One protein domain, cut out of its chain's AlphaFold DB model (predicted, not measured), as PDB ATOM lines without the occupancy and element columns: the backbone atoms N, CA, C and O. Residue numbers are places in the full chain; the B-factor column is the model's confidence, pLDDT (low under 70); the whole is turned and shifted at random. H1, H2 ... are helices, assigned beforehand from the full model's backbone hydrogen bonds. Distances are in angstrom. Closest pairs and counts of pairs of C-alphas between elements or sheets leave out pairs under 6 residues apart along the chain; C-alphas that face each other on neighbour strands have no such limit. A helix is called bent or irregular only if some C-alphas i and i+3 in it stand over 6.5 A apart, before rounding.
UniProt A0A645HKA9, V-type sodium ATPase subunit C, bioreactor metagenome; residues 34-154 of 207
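This is residues 34 to 154 of the 207 residues of the protein "V-type sodium ATPase subunit C" of bioreactor metagenome (UniProt A0A645HKA9). The longest helix, H2, runs through the middle, with H1 folded back along one part of it and H7 running beside it, opposite ways to H2, on another side. The short helices H3, H4, H5 and H6 form an arc that wraps round much of the remaining side of H2, from near H1 to H7, with H5 set off from H2. The printed part has 121 residues with seven named helices, H1 to H7 in that order, and no named strand; its class is all helix. It is compact, with a radius of gyration of the C-alphas of 14.2 A and spans of 44 by 31 by 23 A.

H1, residues 34 to 55, and H2, residues 59 to 82, form a helical hairpin at a shallow tilt of 20 degrees; they touch with residues 46 to 54 and 61 to 69 alone, and the closest C-alphas, of Ala 53 and Leu 62, are 4.9 A apart. H2 is the hub, touching five other helices. H3, residues 87 to 93, touches residues 73 to 80 of H2, closest at the C-alphas of Asn 76 and Tyr 93, 6.6 A. H3 is close to H1 but not clearly touching it, with the C-alphas of Cys 39 and Tyr 93 at 5.8 A. H4, residues 102 to 109, touches H3, with the C-alphas of Thr 87 and Leu 106 at 6.7 A. H4 only just touches H2, with 3 pairs of C-alphas within 8 A, the closest those of Met 77 and Leu 109, 6.8 A. H5, residues 113 to 119, and H6, residues 124 to 129, form a hairpin, with the C-alphas of Thr 117 and Gly 126 at 4.8 A. H6 only just touches H2, with 3 pairs of C-alphas within 8 A, the closest those of Gly 67 and Ile 125, 7.7 A. H7, residues 138 to 154, touches H2 at a shallow tilt of 3 degrees, opposite ways, with the C-alphas of Ala 71 and Leu 149 at 5.6 A. H1 and H7 are apart. Every O i to N i+4 pair is within hydrogen-bond range in H2, H4, H6 and H7; H1 has 17 of 18, H3 1 of 3 beside 2 of 4 O i to N i+3 pairs, and H5 1 of 3 beside 3 of 4.

H1 begins at C-alpha 34, (-24.376, 52.248, 24.535), and is 31.7 A long. H2 is 35.0 A long. H3 and H5 are only just irregular: C-alphas 89 and 92 are 6.9 A apart, C-alphas 114 and 117 6.7 A. H7, 24.1 A long, ends at C-alpha 154, (-26.453, 23.681, 30.249).

The C-alphas farthest apart, of Asp 57 and Ser 136, are 44.9 A apart. Residues 55 to 60, of which 55 belongs to H1 and 59 to 60 to H2, stand free. The printed part has no cut and no long link. Its mean pLDDT is 90.0, and no printed residue is under 70.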
ATOM      1  N   VAL A  34     -23.486  53.419  24.530       91.19
ATOM      2  CA  VAL A  34     -24.376  52.248  24.535       91.19
ATOM      3  C   VAL A  34     -23.979  51.230  25.606       91.19
ATOM      4  O   VAL A  34     -24.855  50.625  26.212       91.19
ATOM      5  N   LEU A  35     -22.682  51.102  25.910       87.88
ATOM      6  CA  LEU A  35     -22.192  50.135  26.894       87.88
ATOM      7  C   LEU A  35     -22.644  50.486  28.314       87.88
ATOM      8  O   LEU A  35     -22.912  49.586  29.105       87.88
ATOM      9  N   ASP A  36     -22.755  51.778  28.634       90.25
ATOM     10  CA  ASP A  36     -23.226  52.226  29.950       90.25
ATOM     11  C   ASP A  36     -24.718  51.906  30.120       90.25
ATOM     12  O   ASP A  36     -25.160  51.466  31.184       90.25
ATOM     13  N   VAL A  37     -25.491  52.058  29.040       93.88
ATOM     14  CA  VAL A  37     -26.914  51.703  28.992       93.88
ATOM     15  C   VAL A  37     -27.111  50.193  29.114       93.88
ATOM     16  O   VAL A  37     -27.939  49.754  29.913       93.88
ATOM     17  N   GLU A  38     -26.350  49.399  28.359       91.88
ATOM     18  CA  GLU A  38     -26.382  47.932  28.420       91.88
ATOM     19  C   GLU A  38     -26.036  47.433  29.823       91.88
ATOM     20  O   GLU A  38     -26.830  46.722  30.433       91.88
ATOM     21  N   CYS A  39     -24.923  47.904  30.387       91.44
ATOM     22  CA  CYS A  39     -24.484  47.572  31.739       91.44
ATOM     23  C   CYS A  39     -25.567  47.874  32.792       91.44
ATOM     24  O   CYS A  39     -25.867  47.041  33.657       91.44
ATOM     25  N   PHE A  40     -26.210  49.042  32.694       94.25
ATOM     26  CA  PHE A  40     -27.321  49.404  33.567       94.25
ATOM     27  C   PHE A  40     -28.511  48.439  33.423       94.25
ATOM     28  O   PHE A  40     -29.054  47.974  34.433       94.25
ATOM     29  N   LEU A  41     -28.916  48.122  32.191       94.81
ATOM     30  CA  LEU A  41     -30.044  47.229  31.916       94.81
ATOM     31  C   LEU A  41     -29.759  45.783  32.338       94.81
ATOM     32  O   LEU A  41     -30.640  45.157  32.928       94.81
ATOM     33  N   ASP A  42     -28.542  45.279  32.145       94.88
ATOM     34  CA  ASP A  42     -28.117  43.957  32.615       94.88
ATOM     35  C   ASP A  42     -28.177  43.867  34.145       94.88
ATOM     36  O   ASP A  42     -28.684  42.897  34.719       94.88
ATOM     37  N   GLY A  43     -27.761  44.934  34.835       94.50
ATOM     38  CA  GLY A  43     -27.906  45.051  36.284       94.50
ATOM     39  C   GLY A  43     -29.365  45.060  36.760       94.50
ATOM     40  O   GLY A  43     -29.651  44.654  37.892       94.50
ATOM     41  N   VAL A  44     -30.314  45.525  35.944       95.62
ATOM     42  CA  VAL A  44     -31.755  45.395  36.231       95.62
ATOM     43  C   VAL A  44     -32.215  43.966  35.951       95.62
ATOM     44  O   VAL A  44     -32.835  43.355  36.822       95.62
ATOM     45  N   LEU A  45     -31.850  43.410  34.796       95.81
ATOM     46  CA  LEU A  45     -32.206  42.059  34.369       95.81
ATOM     47  C   LEU A  45     -31.835  41.014  35.425       95.81
ATOM     48  O   LEU A  45     -32.711  40.296  35.907       95.81
ATOM     49  N   PHE A  46     -30.567  40.944  35.835       96.94
ATOM     50  CA  PHE A  46     -30.121  39.924  36.789       96.94
ATOM     51  C   PHE A  46     -30.760  40.079  38.170       96.94
ATOM     52  O   PHE A  46     -31.065  39.083  38.829       96.94
ATOM     53  N   ARG A  47     -31.029  41.315  38.603       96.25
ATOM     54  CA  ARG A  47     -31.708  41.592  39.876       96.25
ATOM     55  C   ARG A  47     -33.149  41.093  39.866       96.25
ATOM     56  O   ARG A  47     -33.571  40.444  40.823       96.25
ATOM     57  N   GLU A  48     -33.889  41.366  38.795       96.56
ATOM     58  CA  GLU A  48     -35.272  40.908  38.646       96.56
ATOM     59  C   GLU A  48     -35.334  39.389  38.439       96.56
ATOM     60  O   GLU A  48     -36.176  38.727  39.041       96.56
ATOM     61  N   MET A  49     -34.395  38.803  37.684       95.81
ATOM     62  CA  MET A  49     -34.267  37.347  37.553       95.81
ATOM     63  C   MET A  49     -34.014  36.671  38.904       95.81
ATOM     64  O   MET A  49     -34.665  35.676  39.212       95.81
ATOM     65  N   LEU A  50     -33.116  37.214  39.734       96.94
ATOM     66  CA  LEU A  50     -32.859  36.695  41.083       96.94
ATOM     67  C   LEU A  50     -34.082  36.813  41.987       96.94
ATOM     68  O   LEU A  50     -34.363  35.893  42.751       96.94
ATOM     69  N   LYS A  51     -34.791  37.944  41.924       96.06
ATOM     70  CA  LYS A  51     -36.018  38.153  42.690       96.06
ATOM     71  C   LYS A  51     -37.063  37.102  42.319       96.06
ATOM     72  O   LYS A  51     -37.503  36.372  43.198       96.06
ATOM     73  N   MET A  52     -37.370  36.966  41.028       94.44
ATOM     74  CA  MET A  52     -38.328  35.973  40.540       94.44
ATOM     75  C   MET A  52     -37.899  34.550  40.905       94.44
ATOM     76  O   MET A  52     -38.709  33.779  41.398       94.44
ATOM     77  N   ALA A  53     -36.621  34.203  40.732       93.88
ATOM     78  CA  ALA A  53     -36.131  32.865  41.049       93.88
ATOM     79  C   ALA A  53     -36.216  32.518  42.546       93.88
ATOM     80  O   ALA A  53     -36.406  31.355  42.875       93.88
ATOM     81  N   ARG A  54     -36.094  33.504  43.448       94.94
ATOM     82  CA  ARG A  54     -36.261  33.315  44.903       94.94
ATOM     83  C   ARG A  54     -37.718  33.188  45.342       94.94
ATOM     84  O   ARG A  54     -37.967  32.652  46.414       94.94
ATOM     85  N   GLU A  55     -38.649  33.720  44.558       94.25
ATOM     86  CA  GLU A  55     -40.092  33.627  44.815       94.25
ATOM     87  C   GLU A  55     -40.678  32.277  44.363       94.25
ATOM     88  O   GLU A  55     -41.814  31.958  44.703       94.25
ATOM     89  N   LEU A  56     -39.918  31.481  43.604       89.88
ATOM     90  CA  LEU A  56     -40.312  30.142  43.177       89.88
ATOM     91  C   LEU A  56     -39.943  29.098  44.237       89.88
ATOM     92  O   LEU A  56     -38.831  29.096  44.756       89.88
ATOM     93  N   ASP A  57     -40.822  28.119  44.449       87.00
ATOM     94  CA  ASP A  57     -40.587  26.971  45.345       87.00
ATOM     95  C   ASP A  57     -39.618  25.914  44.764       87.00
ATOM     96  O   ASP A  57     -39.585  24.766  45.207       87.00
ATOM     97  N   TYR A  58     -38.835  26.277  43.744       85.75
ATOM     98  CA  TYR A  58     -37.953  25.371  43.010       85.75
ATOM     99  C   TYR A  58     -36.514  25.882  43.049       85.75
ATOM    100  O   TYR A  58     -36.244  27.049  42.773       85.75
ATOM    101  N   GLU A  59     -35.572  24.986  43.337       88.75
ATOM    102  CA  GLU A  59     -34.157  25.343  43.474       88.75
ATOM    103  C   GLU A  59     -33.483  25.615  42.115       88.75
ATOM    104  O   GLU A  59     -32.670  26.534  41.986       88.75
ATOM    105  N   THR A  60     -33.851  24.859  41.075       90.12
ATOM    106  CA  THR A  60     -33.207  24.912  39.751       90.12
ATOM    107  C   THR A  60     -33.189  26.311  39.118       90.12
ATOM    108  O   THR A  60     -32.120  26.720  38.659       90.12
ATOM    109  N   PRO A  61     -34.294  27.091  39.090       92.19
ATOM    110  CA  PRO A  61     -34.260  28.466  38.595       92.19
ATOM    111  C   PRO A  61     -33.236  29.338  39.323       92.19
ATOM    112  O   PRO A  61     -32.505  30.082  38.674       92.19
ATOM    113  N   LEU A  62     -33.133  29.224  40.650       94.19
ATOM    114  CA  LEU A  62     -32.167  29.998  41.421       94.19
ATOM    115  C   LEU A  62     -30.735  29.597  41.062       94.19
ATOM    116  O   LEU A  62     -29.924  30.474  40.771       94.19
ATOM    117  N   LEU A  63     -30.427  28.298  41.019       93.94
ATOM    118  CA  LEU A  63     -29.101  27.816  40.612       93.94
ATOM    119  C   LEU A  63     -28.740  28.285  39.197       93.94
ATOM    120  O   LEU A  63     -27.624  28.747  38.965       93.94
ATOM    121  N   TRP A  64     -29.697  28.236  38.269       94.25
ATOM    122  CA  TRP A  64     -29.506  28.682  36.893       94.25
ATOM    123  C   TRP A  64     -29.217  30.182  36.797       94.25
ATOM    124  O   TRP A  64     -28.261  30.569  36.126       94.25
ATOM    125  N   VAL A  65     -29.986  31.033  37.487       96.50
ATOM    126  CA  VAL A  65     -29.744  32.487  37.485       96.50
ATOM    127  C   VAL A  65     -28.375  32.807  38.087       96.50
ATOM    128  O   VAL A  65     -27.625  33.590  37.507       96.50
ATOM    129  N   ARG A  66     -28.015  32.176  39.212       96.88
ATOM    130  CA  ARG A  66     -26.707  32.380  39.858       96.88
ATOM    131  C   ARG A  66     -25.551  31.943  38.957       96.88
ATOM    132  O   ARG A  66     -24.585  32.686  38.816       96.88
ATOM    133  N   GLY A  67     -25.688  30.796  38.289       95.94
ATOM    134  CA  GLY A  67     -24.713  30.318  37.309       95.94
ATOM    135  C   GLY A  67     -24.605  31.225  36.080       95.94
ATOM    136  O   GLY A  67     -23.500  31.463  35.596       95.94
ATOM    137  N   LYS A  68     -25.721  31.796  35.598       96.12
ATOM    138  CA  LYS A  68     -25.707  32.796  34.514       96.12
ATOM    139  C   LYS A  68     -24.968  34.069  34.914       96.12
ATOM    140  O   LYS A  68     -24.220  34.583  34.091       96.12
ATOM    141  N   ILE A  69     -25.151  34.540  36.147       97.56
ATOM    142  CA  ILE A  69     -24.438  35.710  36.676       97.56
ATOM    143  C   ILE A  69     -22.930  35.451  36.710       97.56
ATOM    144  O   ILE A  69     -22.169  36.247  36.170       97.56
ATOM    145  N   ASP A  70     -22.491  34.325  37.281       96.44
ATOM    146  CA  ASP A  70     -21.059  34.008  37.342       96.44
ATOM    147  C   ASP A  70     -20.449  33.847  35.944       96.44
ATOM    148  O   ASP A  70     -19.360  34.353  35.679       96.44
ATOM    149  N   ALA A  71     -21.164  33.186  35.028       96.25
ATOM    150  CA  ALA A  71     -20.729  33.053  33.644       96.25
ATOM    151  C   ALA A  71     -20.604  34.416  32.948       96.25
ATOM    152  O   ALA A  71     -19.613  34.655  32.263       96.25
ATOM    153  N   GLU A  72     -21.569  35.321  33.126       96.31
ATOM    154  CA  GLU A  72     -21.501  36.651  32.515       96.31
ATOM    155  C   GLU A  72     -20.367  37.493  33.096       96.31
ATOM    156  O   GLU A  72     -19.593  38.088  32.349       96.31
ATOM    157  N   ASN A  73     -20.174  37.441  34.413       95.75
ATOM    158  CA  ASN A  73     -19.050  38.096  35.069       95.75
ATOM    159  C   ASN A  73     -17.706  37.611  34.519       95.75
ATOM    160  O   ASN A  73     -16.848  38.430  34.200       95.75
ATOM    161  N   LEU A  74     -17.520  36.298  34.342       95.00
ATOM    162  CA  LEU A  74     -16.284  35.763  33.763       95.00
ATOM    163  C   LEU A  74     -16.094  36.167  32.294       95.00
ATOM    164  O   LEU A  74     -14.966  36.478  31.900       95.00
ATOM    165  N   ARG A  75     -17.168  36.226  31.489       93.56
ATOM    166  CA  ARG A  75     -17.102  36.766  30.117       93.56
ATOM    167  C   ARG A  75     -16.661  38.228  30.127       93.56
ATOM    168  O   ARG A  75     -15.751  38.588  29.376       93.56
ATOM    169  N   ASN A  76     -17.259  39.047  30.989       92.50
ATOM    170  CA  ASN A  76     -16.937  40.467  31.119       92.50
ATOM    171  C   ASN A  76     -15.492  40.667  31.573       92.50
ATOM    172  O   ASN A  76     -14.743  41.390  30.917       92.50
ATOM    173  N   MET A  77     -15.053  39.952  32.611       91.88
ATOM    174  CA  MET A  77     -13.668  39.988  33.084       91.88
ATOM    175  C   MET A  77     -12.675  39.623  31.978       91.88
ATOM    176  O   MET A  77     -11.689  40.332  31.787       91.88
ATOM    177  N   LEU A  78     -12.927  38.553  31.215       90.69
ATOM    178  CA  LEU A  78     -12.018  38.124  30.150       90.69
ATOM    179  C   LEU A  78     -11.959  39.139  28.995       90.69
ATOM    180  O   LEU A  78     -10.873  39.455  28.501       90.69
ATOM    181  N   ARG A  79     -13.108  39.693  28.587       88.69
ATOM    182  CA  ARG A  79     -13.184  40.736  27.548       88.69
ATOM    183  C   ARG A  79     -12.460  42.010  27.975       88.69
ATOM    184  O   ARG A  79     -11.711  42.566  27.175       88.69
ATOM    185  N   LEU A  80     -12.648  42.440  29.219       86.00
ATOM    186  CA  LEU A  80     -12.029  43.647  29.765       86.00
ATOM    187  C   LEU A  80     -10.525  43.473  29.975       86.00
ATOM    188  O   LEU A  80      -9.763  44.386  29.665       86.00
ATOM    189  N   LYS A  81     -10.083  42.277  30.384       85.88
ATOM    190  CA  LYS A  81      -8.660  41.937  30.471       85.88
ATOM    191  C   LYS A  81      -7.981  41.953  29.099       85.88
ATOM    192  O   LYS A  81      -6.887  42.489  28.980       85.88
ATOM    193  N   ARG A  82      -8.653  41.471  28.040       86.12
ATOM    194  CA  ARG A  82      -8.176  41.636  26.649       86.12
ATOM    195  C   ARG A  82      -8.070  43.111  26.239       86.12
ATOM    196  O   ARG A  82      -7.218  43.452  25.432       86.12
ATOM    197  N   MET A  83      -8.952  43.968  26.749       84.00
ATOM    198  CA  MET A  83      -8.949  45.409  26.468       84.00
ATOM    199  C   MET A  83      -7.979  46.203  27.360       84.00
ATOM    200  O   MET A  83      -7.994  47.430  27.285       84.00
ATOM    201  N   GLU A  84      -7.186  45.528  28.203       81.19
ATOM    202  CA  GLU A  84      -6.212  46.138  29.120       81.19
ATOM    203  C   GLU A  84      -6.829  47.241  30.004       81.19
ATOM    204  O   GLU A  84      -6.224  48.279  30.265       81.19
ATOM    205  N   LYS A  85      -8.079  47.039  30.445       76.44
ATOM    206  CA  LYS A  85      -8.795  47.983  31.317       76.44
ATOM    207  C   LYS A  85      -8.405  47.797  32.786       76.44
ATOM    208  O   LYS A  85      -8.320  46.668  33.266       76.44
ATOM    209  N   ASP A  86      -8.262  48.910  33.509       72.75
ATOM    210  CA  ASP A  86      -8.029  48.914  34.959       72.75
ATOM    211  C   ASP A  86      -9.228  48.360  35.743       72.75
ATOM    212  O   ASP A  86     -10.382  48.504  35.336       72.75
ATOM    213  N   THR A  87      -8.973  47.789  36.924       70.56
ATOM    214  CA  THR A  87      -9.985  47.172  37.805       70.56
ATOM    215  C   THR A  87     -11.161  48.090  38.143       70.56
ATOM    216  O   THR A  87     -12.296  47.622  38.206       70.56
ATOM    217  N   THR A  88     -10.930  49.395  38.309       73.00
ATOM    218  CA  THR A  88     -11.991  50.385  38.585       73.00
ATOM    219  C   THR A  88     -12.944  50.582  37.409       73.00
ATOM    220  O   THR A  88     -14.089  50.970  37.607       73.00
ATOM    221  N   ALA A  89     -12.496  50.301  36.184       77.44
ATOM    222  CA  ALA A  89     -13.355  50.303  35.008       77.44
ATOM    223  C   ALA A  89     -14.160  48.999  34.874       77.44
ATOM    224  O   ALA A  89     -15.093  48.960  34.082       77.44
ATOM    225  N   VAL A  90     -13.815  47.938  35.617       81.44
ATOM    226  CA  VAL A  90     -14.477  46.627  35.514       81.44
ATOM    227  C   VAL A  90     -15.674  46.498  36.446       81.44
ATOM    228  O   VAL A  90     -16.664  45.883  36.062       81.44
ATOM    229  N   GLU A  91     -15.601  47.086  37.640       86.50
ATOM    230  CA  GLU A  91     -16.631  46.957  38.678       86.50
ATOM    231  C   GLU A  91     -18.072  47.194  38.186       86.50
ATOM    232  O   GLU A  91     -18.923  46.361  38.505       86.50
ATOM    233  N   PRO A  92     -18.379  48.219  37.358       88.81
ATOM    234  CA  PRO A  92     -19.743  48.429  36.865       88.81
ATOM    235  C   PRO A  92     -20.287  47.253  36.040       88.81
ATOM    236  O   PRO A  92     -21.479  46.963  36.095       88.81
ATOM    237  N   TYR A  93     -19.419  46.541  35.315       90.38
ATOM    238  CA  TYR A  93     -19.782  45.408  34.459       90.38
ATOM    239  C   TYR A  93     -19.934  44.086  35.226       90.38
ATOM    240  O   TYR A  93     -20.188  43.049  34.609       90.38
ATOM    241  N   LEU A  94     -19.741  44.093  36.548       93.94
ATOM    242  CA  LEU A  94     -19.913  42.917  37.389       93.94
ATOM    243  C   LEU A  94     -21.282  42.930  38.067       93.94
ATOM    244  O   LEU A  94     -21.732  43.914  38.651       93.94
ATOM    245  N   HIS A  95     -21.940  41.780  38.032       95.81
ATOM    246  CA  HIS A  95     -23.268  41.581  38.580       95.81
ATOM    247  C   HIS A  95     -23.195  40.780  39.882       95.81
ATOM    248  O   HIS A  95     -22.577  39.718  39.958       95.81
ATOM    249  N   ALA A  96     -23.856  41.281  40.923       95.75
ATOM    250  CA  ALA A  96     -23.934  40.601  42.209       95.75
ATOM    251  C   ALA A  96     -24.972  39.466  42.211       95.75
ATOM    252  O   ALA A  96     -25.930  39.462  41.438       95.75
ATOM    253  N   GLY A  97     -24.827  38.540  43.164       95.31
ATOM    254  CA  GLY A  97     -25.816  37.497  43.446       95.31
ATOM    255  C   GLY A  97     -25.551  36.140  42.795       95.31
ATOM    256  O   GLY A  97     -26.373  35.245  42.971       95.31
ATOM    257  N   GLY A  98     -24.413  35.961  42.120       95.62
ATOM    258  CA  GLY A  98     -23.908  34.655  41.683       95.62
ATOM    259  C   GLY A  98     -23.416  33.760  42.835       95.62
ATOM    260  O   GLY A  98     -23.776  33.950  44.006       95.62
ATOM    261  N   PHE A  99     -22.627  32.730  42.527       94.62
ATOM    262  CA  PHE A  99     -21.894  31.947  43.531       94.62
ATOM    263  C   PHE A  99     -20.547  32.586  43.880       94.62
ATOM    264  O   PHE A  99     -20.031  32.360  44.979       94.62
ATOM    265  N   VAL A 100     -19.992  33.411  42.990       94.56
ATOM    266  CA  VAL A 100     -18.762  34.173  43.226       94.56
ATOM    267  C   VAL A 100     -19.126  35.623  43.553       94.56
ATOM    268  O   VAL A 100     -19.918  36.250  42.854       94.56
ATOM    269  N   SER A 101     -18.578  36.166  44.644       93.88
ATOM    270  CA  SER A 101     -18.843  37.559  45.023       93.88
ATOM    271  C   SER A 101     -18.085  38.540  44.124       93.88
ATOM    272  O   SER A 101     -17.021  38.207  43.593       93.88
ATOM    273  N   VAL A 102     -18.605  39.763  43.978       94.25
ATOM    274  CA  VAL A 102     -17.976  40.813  43.157       94.25
ATOM    275  C   VAL A 102     -16.576  41.142  43.672       94.25
ATOM    276  O   VAL A 102     -15.648  41.267  42.883       94.25
ATOM    277  N   GLU A 103     -16.380  41.174  44.988       92.31
ATOM    278  CA  GLU A 103     -15.077  41.437  45.610       92.31
ATOM    279  C   GLU A 103     -14.051  40.369  45.221       92.31
ATOM    280  O   GLU A 103     -12.895  40.678  44.927       92.31
ATOM    281  N   LYS A 104     -14.476  39.100  45.173       92.56
ATOM    282  CA  LYS A 104     -13.608  37.998  44.763       92.56
ATOM    283  C   LYS A 104     -13.304  38.036  43.266       92.56
ATOM    284  O   LYS A 104     -12.166  37.779  42.887       92.56
ATOM    285  N   LEU A 105     -14.283  38.388  42.435       93.00
ATOM    286  CA  LEU A 105     -14.089  38.590  40.996       93.00
ATOM    287  C   LEU A 105     -13.096  39.731  40.722       93.00
ATOM    288  O   LEU A 105     -12.173  39.565  39.928       93.00
ATOM    289  N   LEU A 106     -13.218  40.852  41.438       91.06
ATOM    290  CA  LEU A 106     -12.284  41.977  41.341       91.06
ATOM    291  C   LEU A 106     -10.864  41.583  41.762       91.06
ATOM    292  O   LEU A 106      -9.911  41.907  41.058       91.06
ATOM    293  N   ALA A 107     -10.712  40.832  42.857       89.50
ATOM    294  CA  ALA A 107      -9.410  40.311  43.281       89.50
ATOM    295  C   ALA A 107      -8.803  39.319  42.268       89.50
ATOM    296  O   ALA A 107      -7.587  39.216  42.151       89.50
ATOM    297  N   MET A 108      -9.636  38.597  41.514       90.06
ATOM    298  CA  MET A 108      -9.184  37.673  40.471       90.06
ATOM    299  C   MET A 108      -8.698  38.364  39.191       90.06
ATOM    300  O   MET A 108      -7.937  37.756  38.438       90.06
ATOM    301  N   LEU A 109      -9.112  39.606  38.915       85.94
ATOM    302  CA  LEU A 109      -8.705  40.321  37.697       85.94
ATOM    303  C   LEU A 109      -7.188  40.505  37.600       85.94
ATOM    304  O   LEU A 109      -6.630  40.380  36.505       85.94
ATOM    305  N   SER A 110      -6.526  40.766  38.732       83.88
ATOM    306  CA  SER A 110      -5.070  40.932  38.809       83.88
ATOM    307  C   SER A 110      -4.296  39.628  38.629       83.88
ATOM    308  O   SER A 110      -3.105  39.657  38.335       83.88
ATOM    309  N   GLU A 111      -4.954  38.482  38.791       87.81
ATOM    310  CA  GLU A 111      -4.323  37.174  38.667       87.81
ATOM    311  C   GLU A 111      -4.280  36.711  37.200       87.81
ATOM    312  O   GLU A 111      -5.213  37.006  36.442       87.81
ATOM    313  N   PRO A 112      -3.255  35.951  36.763       87.69
ATOM    314  CA  PRO A 112      -3.222  35.313  35.441       87.69
ATOM    315  C   PRO A 112      -4.469  34.448  35.190       87.69
ATOM    316  O   PRO A 112      -5.004  33.860  36.131       87.69
ATOM    317  N   ILE A 113      -4.949  34.366  33.944       87.44
ATOM    318  CA  ILE A 113      -6.213  33.662  33.625       87.44
ATOM    319  C   ILE A 113      -6.104  32.170  33.965       87.44
ATOM    320  O   ILE A 113      -7.037  31.571  34.488       87.44
ATOM    321  N   GLU A 114      -4.919  31.605  33.772       86.12
ATOM    322  CA  GLU A 114      -4.544  30.225  34.079       86.12
ATOM    323  C   GLU A 114      -4.770  29.892  35.563       86.12
ATOM    324  O   GLU A 114      -5.044  28.753  35.943       86.12
ATOM    325  N   SER A 115      -4.698  30.899  36.436       88.81
ATOM    326  CA  SER A 115      -4.919  30.728  37.870       88.81
ATOM    327  C   SER A 115      -6.402  30.718  38.266       88.81
ATOM    328  O   SER A 115      -6.727  30.266  39.369       88.81
ATOM    329  N   TRP A 116      -7.309  31.187  37.401       90.81
ATOM    330  CA  TRP A 116      -8.722  31.375  37.741       90.81
ATOM    331  C   TRP A 116      -9.396  30.059  38.120       90.81
ATOM    332  O   TRP A 116     -10.117  30.007  39.116       90.81
ATOM    333  N   THR A 117      -9.080  28.976  37.406       89.81
ATOM    334  CA  THR A 117      -9.531  27.609  37.709       89.81
ATOM    335  C   THR A 117      -9.206  27.215  39.152       89.81
ATOM    336  O   THR A 117     -10.053  26.686  39.871       89.81
ATOM    337  N   ARG A 118      -7.994  27.534  39.625       88.50
ATOM    338  CA  ARG A 118      -7.569  27.253  41.003       88.50
ATOM    339  C   ARG A 118      -8.321  28.123  42.007       88.50
ATOM    340  O   ARG A 118      -8.776  27.610  43.030       88.50
ATOM    341  N   VAL A 119      -8.468  29.421  41.731       88.06
ATOM    342  CA  VAL A 119      -9.168  30.361  42.629       88.06
ATOM    343  C   VAL A 119     -10.654  30.006  42.774       88.06
ATOM    344  O   VAL A 119     -11.222  30.160  43.860       88.06
ATOM    345  N   LEU A 120     -11.259  29.484  41.704       91.50
ATOM    346  CA  LEU A 120     -12.662  29.077  41.626       91.50
ATOM    347  C   LEU A 120     -12.901  27.593  41.910       91.50
ATOM    348  O   LEU A 120     -14.028  27.135  41.776       91.50
ATOM    349  N   SER A 121     -11.889  26.846  42.354       87.94
ATOM    350  CA  SER A 121     -11.979  25.393  42.599       87.94
ATOM    351  C   SER A 121     -13.072  24.964  43.588       87.94
ATOM    352  O   SER A 121     -13.503  23.816  43.571       87.94
ATOM    353  N   TYR A 122     -13.535  25.880  44.438       85.75
ATOM    354  CA  TYR A 122     -14.627  25.661  45.392       85.75
ATOM    355  C   TYR A 122     -16.031  25.751  44.762       85.75
ATOM    356  O   TYR A 122     -17.011  25.444  45.437       85.75
ATOM    357  N   ALA A 123     -16.140  26.218  43.515       85.25
ATOM    358  CA  ALA A 123     -17.390  26.398  42.789       85.25
ATOM    359  C   ALA A 123     -17.398  25.542  41.515       85.25
ATOM    360  O   ALA A 123     -16.368  25.372  40.861       85.25
ATOM    361  N   ASP A 124     -18.571  25.052  41.112       86.62
ATOM    362  CA  ASP A 124     -18.719  24.192  39.926       86.62
ATOM    363  C   ASP A 124     -18.227  24.863  38.637       86.62
ATOM    364  O   ASP A 124     -17.700  24.202  37.742       86.62
ATOM    365  N   ILE A 125     -18.328  26.193  38.562       88.94
ATOM    366  CA  ILE A 125     -17.801  26.964  37.436       88.94
ATOM    367  C   ILE A 125     -16.280  26.810  37.301       88.94
ATOM    368  O   ILE A 125     -15.782  26.742  36.184       88.94
ATOM    369  N   GLY A 126     -15.540  26.654  38.404       88.50
ATOM    370  CA  GLY A 126     -14.101  26.389  38.369       88.50
ATOM    371  C   GLY A 126     -13.765  25.044  37.724       88.50
ATOM    372  O   GLY A 126     -12.807  24.960  36.962       88.50
ATOM    373  N   GLN A 127     -14.583  24.010  37.947       87.50
ATOM    374  CA  GLN A 127     -14.429  22.720  37.259       87.50
ATOM    375  C   GLN A 127     -14.726  22.838  35.760       87.50
ATOM    376  O   GLN A 127     -14.078  22.187  34.949       87.50
ATOM    377  N   ALA A 128     -15.681  23.684  35.365       88.62
ATOM    378  CA  ALA A 128     -15.918  23.944  33.949       88.62
ATOM    379  C   ALA A 128     -14.688  24.594  33.295       88.62
ATOM    380  O   ALA A 128     -14.251  24.144  32.236       88.62
ATOM    381  N   LEU A 129     -14.077  25.586  33.955       89.19
ATOM    382  CA  LEU A 129     -12.880  26.267  33.452       89.19
ATOM    383  C   LEU A 129     -11.675  25.338  33.262       89.19
ATOM    384  O   LEU A 129     -10.853  25.607  32.394       89.19
ATOM    385  N   SER A 130     -11.571  24.221  33.994       86.25
ATOM    386  CA  SER A 130     -10.462  23.272  33.798       86.25
ATOM    387  C   SER A 130     -10.499  22.542  32.452       86.25
ATOM    388  O   SER A 130      -9.563  21.818  32.128       86.25
ATOM    389  N   LEU A 131     -11.590  22.666  31.689       85.38
ATOM    390  CA  LEU A 131     -11.706  22.118  30.337       85.38
ATOM    391  C   LEU A 131     -11.051  23.008  29.275       85.38
ATOM    392  O   LEU A 131     -10.892  22.552  28.144       85.38
ATOM    393  N   ILE A 132     -10.720  24.250  29.631       86.31
ATOM    394  CA  ILE A 132     -10.058  25.202  28.744       86.31
ATOM    395  C   ILE A 132      -8.606  24.768  28.563       86.31
ATOM    396  O   ILE A 132      -7.908  24.489  29.539       86.31
ATOM    397  N   GLN A 133      -8.156  24.699  27.314       78.06
ATOM    398  CA  GLN A 133      -6.761  24.409  27.008       78.06
ATOM    399  C   GLN A 133      -5.903  25.663  27.168       78.06
ATOM    400  O   GLN A 133      -6.328  26.771  26.838       78.06
ATOM    401  N   ASP A 134      -4.666  25.483  27.634       73.81
ATOM    402  CA  ASP A 134      -3.699  26.575  27.680       73.81
ATOM    403  C   ASP A 134      -3.472  27.112  26.258       73.81
ATOM    404  O   ASP A 134      -2.992  26.408  25.367       73.81
ATOM    405  N   SER A 135      -3.833  28.377  26.050       74.25
ATOM    406  CA  SER A 135      -3.699  29.079  24.776       74.25
ATOM    407  C   SER A 135      -3.025  30.421  25.007       74.25
ATOM    408  O   SER A 135      -3.518  31.252  25.765       74.25
ATOM    409  N   SER A 136      -1.931  30.672  24.287       76.19
ATOM    410  CA  SER A 136      -1.302  31.997  24.244       76.19
ATOM    411  C   SER A 136      -2.099  33.008  23.408       76.19
ATOM    412  O   SER A 136      -1.810  34.201  23.449       76.19
ATOM    413  N   ASP A 137      -3.072  32.547  22.615       86.81
ATOM    414  CA  ASP A 137      -3.970  33.407  21.846       86.81
ATOM    415  C   ASP A 137      -5.230  33.736  22.661       86.81
ATOM    416  O   ASP A 137      -6.092  32.881  22.890       86.81
ATOM    417  N   MET A 138      -5.347  35.009  23.047       84.50
ATOM    418  CA  MET A 138      -6.488  35.558  23.782       84.50
ATOM    419  C   MET A 138      -7.816  35.453  23.024       84.50
ATOM    420  O   MET A 138      -8.869  35.350  23.654       84.50
ATOM    421  N   ASN A 139      -7.808  35.481  21.687       84.69
ATOM    422  CA  ASN A 139      -9.040  35.342  20.911       84.69
ATOM    423  C   ASN A 139      -9.529  33.895  20.905       84.69
ATOM    424  O   ASN A 139     -10.725  33.661  21.088       84.69
ATOM    425  N   ALA A 140      -8.621  32.929  20.756       85.94
ATOM    426  CA  ALA A 140      -8.955  31.515  20.903       85.94
ATOM    427  C   ALA A 140      -9.482  31.218  22.318       85.94
ATOM    428  O   ALA A 140     -10.529  30.584  22.461       85.94
ATOM    429  N   LEU A 141      -8.829  31.776  23.343       88.25
ATOM    430  CA  LEU A 141      -9.227  31.635  24.742       88.25
ATOM    431  C   LEU A 141     -10.627  32.204  25.020       88.25
ATOM    432  O   LEU A 141     -11.428  31.567  25.698       88.25
ATOM    433  N   LEU A 142     -10.962  33.375  24.466       89.19
ATOM    434  CA  LEU A 142     -12.306  33.961  24.570       89.19
ATOM    435  C   LEU A 142     -13.383  33.050  23.987       89.19
ATOM    436  O   LEU A 142     -14.423  32.841  24.609       89.19
ATOM    437  N   VAL A 143     -13.135  32.510  22.797       88.62
ATOM    438  CA  VAL A 143     -14.086  31.630  22.111       88.62
ATOM    439  C   VAL A 143     -14.291  30.329  22.892       88.62
ATOM    440  O   VAL A 143     -15.425  29.861  23.029       88.62
ATOM    441  N   GLU A 144     -13.216  29.752  23.426       90.50
ATOM    442  CA  GLU A 144     -13.279  28.541  24.243       90.50
ATOM    443  C   GLU A 144     -13.991  28.786  25.579       90.50
ATOM    444  O   GLU A 144     -14.899  28.032  25.933       90.50
ATOM    445  N   MET A 145     -13.667  29.888  26.262       92.06
ATOM    446  CA  MET A 145     -14.332  30.332  27.488       92.06
ATOM    447  C   MET A 145     -15.841  30.497  27.271       92.06
ATOM    448  O   MET A 145     -16.636  29.966  28.042       92.06
ATOM    449  N   GLU A 146     -16.268  31.180  26.202       91.81
ATOM    450  CA  GLU A 146     -17.696  31.356  25.911       91.81
ATOM    451  C   GLU A 146     -18.427  30.018  25.765       91.81
ATOM    452  O   GLU A 146     -19.543  29.862  26.269       91.81
ATOM    453  N   LYS A 147     -17.801  29.049  25.091       92.81
ATOM    454  CA  LYS A 147     -18.365  27.710  24.922       92.81
ATOM    455  C   LYS A 147     -18.433  26.956  26.250       92.81
ATOM    456  O   LYS A 147     -19.478  26.391  26.557       92.81
ATOM    457  N   VAL A 148     -17.349  26.948  27.023       93.62
ATOM    458  CA  VAL A 148     -17.268  26.254  28.317       93.62
ATOM    459  C   VAL A 148     -18.296  26.803  29.306       93.62
ATOM    460  O   VAL A 148     -18.969  26.030  29.984       93.62
ATOM    461  N   LEU A 149     -18.476  28.123  29.349       94.81
ATOM    462  CA  LEU A 149     -19.464  28.772  30.209       94.81
ATOM    463  C   LEU A 149     -20.907  28.487  29.767       94.81
ATOM    464  O   LEU A 149     -21.777  28.286  30.614       94.81
ATOM    465  N   ASP A 150     -21.173  28.428  28.458       94.56
ATOM    466  CA  ASP A 150     -22.477  27.992  27.943       94.56
ATOM    467  C   ASP A 150     -22.747  26.515  28.311       94.56
ATOM    468  O   ASP A 150     -23.830  26.194  28.799       94.56
ATOM    469  N   ASP A 151     -21.760  25.626  28.154       92.75
ATOM    470  CA  ASP A 151     -21.880  24.206  28.514       92.75
ATOM    471  C   ASP A 151     -22.060  24.004  30.036       92.75
ATOM    472  O   ASP A 151     -22.825  23.128  30.452       92.75
ATOM    473  N   TYR A 152     -21.419  24.834  30.868       93.38
ATOM    474  CA  TYR A 152     -21.616  24.880  32.323       93.38
ATOM    475  C   TYR A 152     -23.070  25.199  32.687       93.38
ATOM    476  O   TYR A 152     -23.693  24.448  33.442       93.38
ATOM    477  N   ILE A 153     -23.649  26.251  32.095       93.75
ATOM    478  CA  ILE A 153     -25.056  26.621  32.319       93.75
ATOM    479  C   ILE A 153     -25.990  25.494  31.855       93.75
ATOM    480  O   ILE A 153     -26.938  25.146  32.564       93.75
ATOM    481  N   THR A 154     -25.707  24.867  30.704       92.12
ATOM    482  CA  THR A 154     -26.453  23.681  30.249       92.12
ATOM    483  C   THR A 154     -26.376  22.546  31.279       92.12
ATOM    484  O   THR A 154     -27.365  21.849  31.500       92.12
TER     485      THR A 154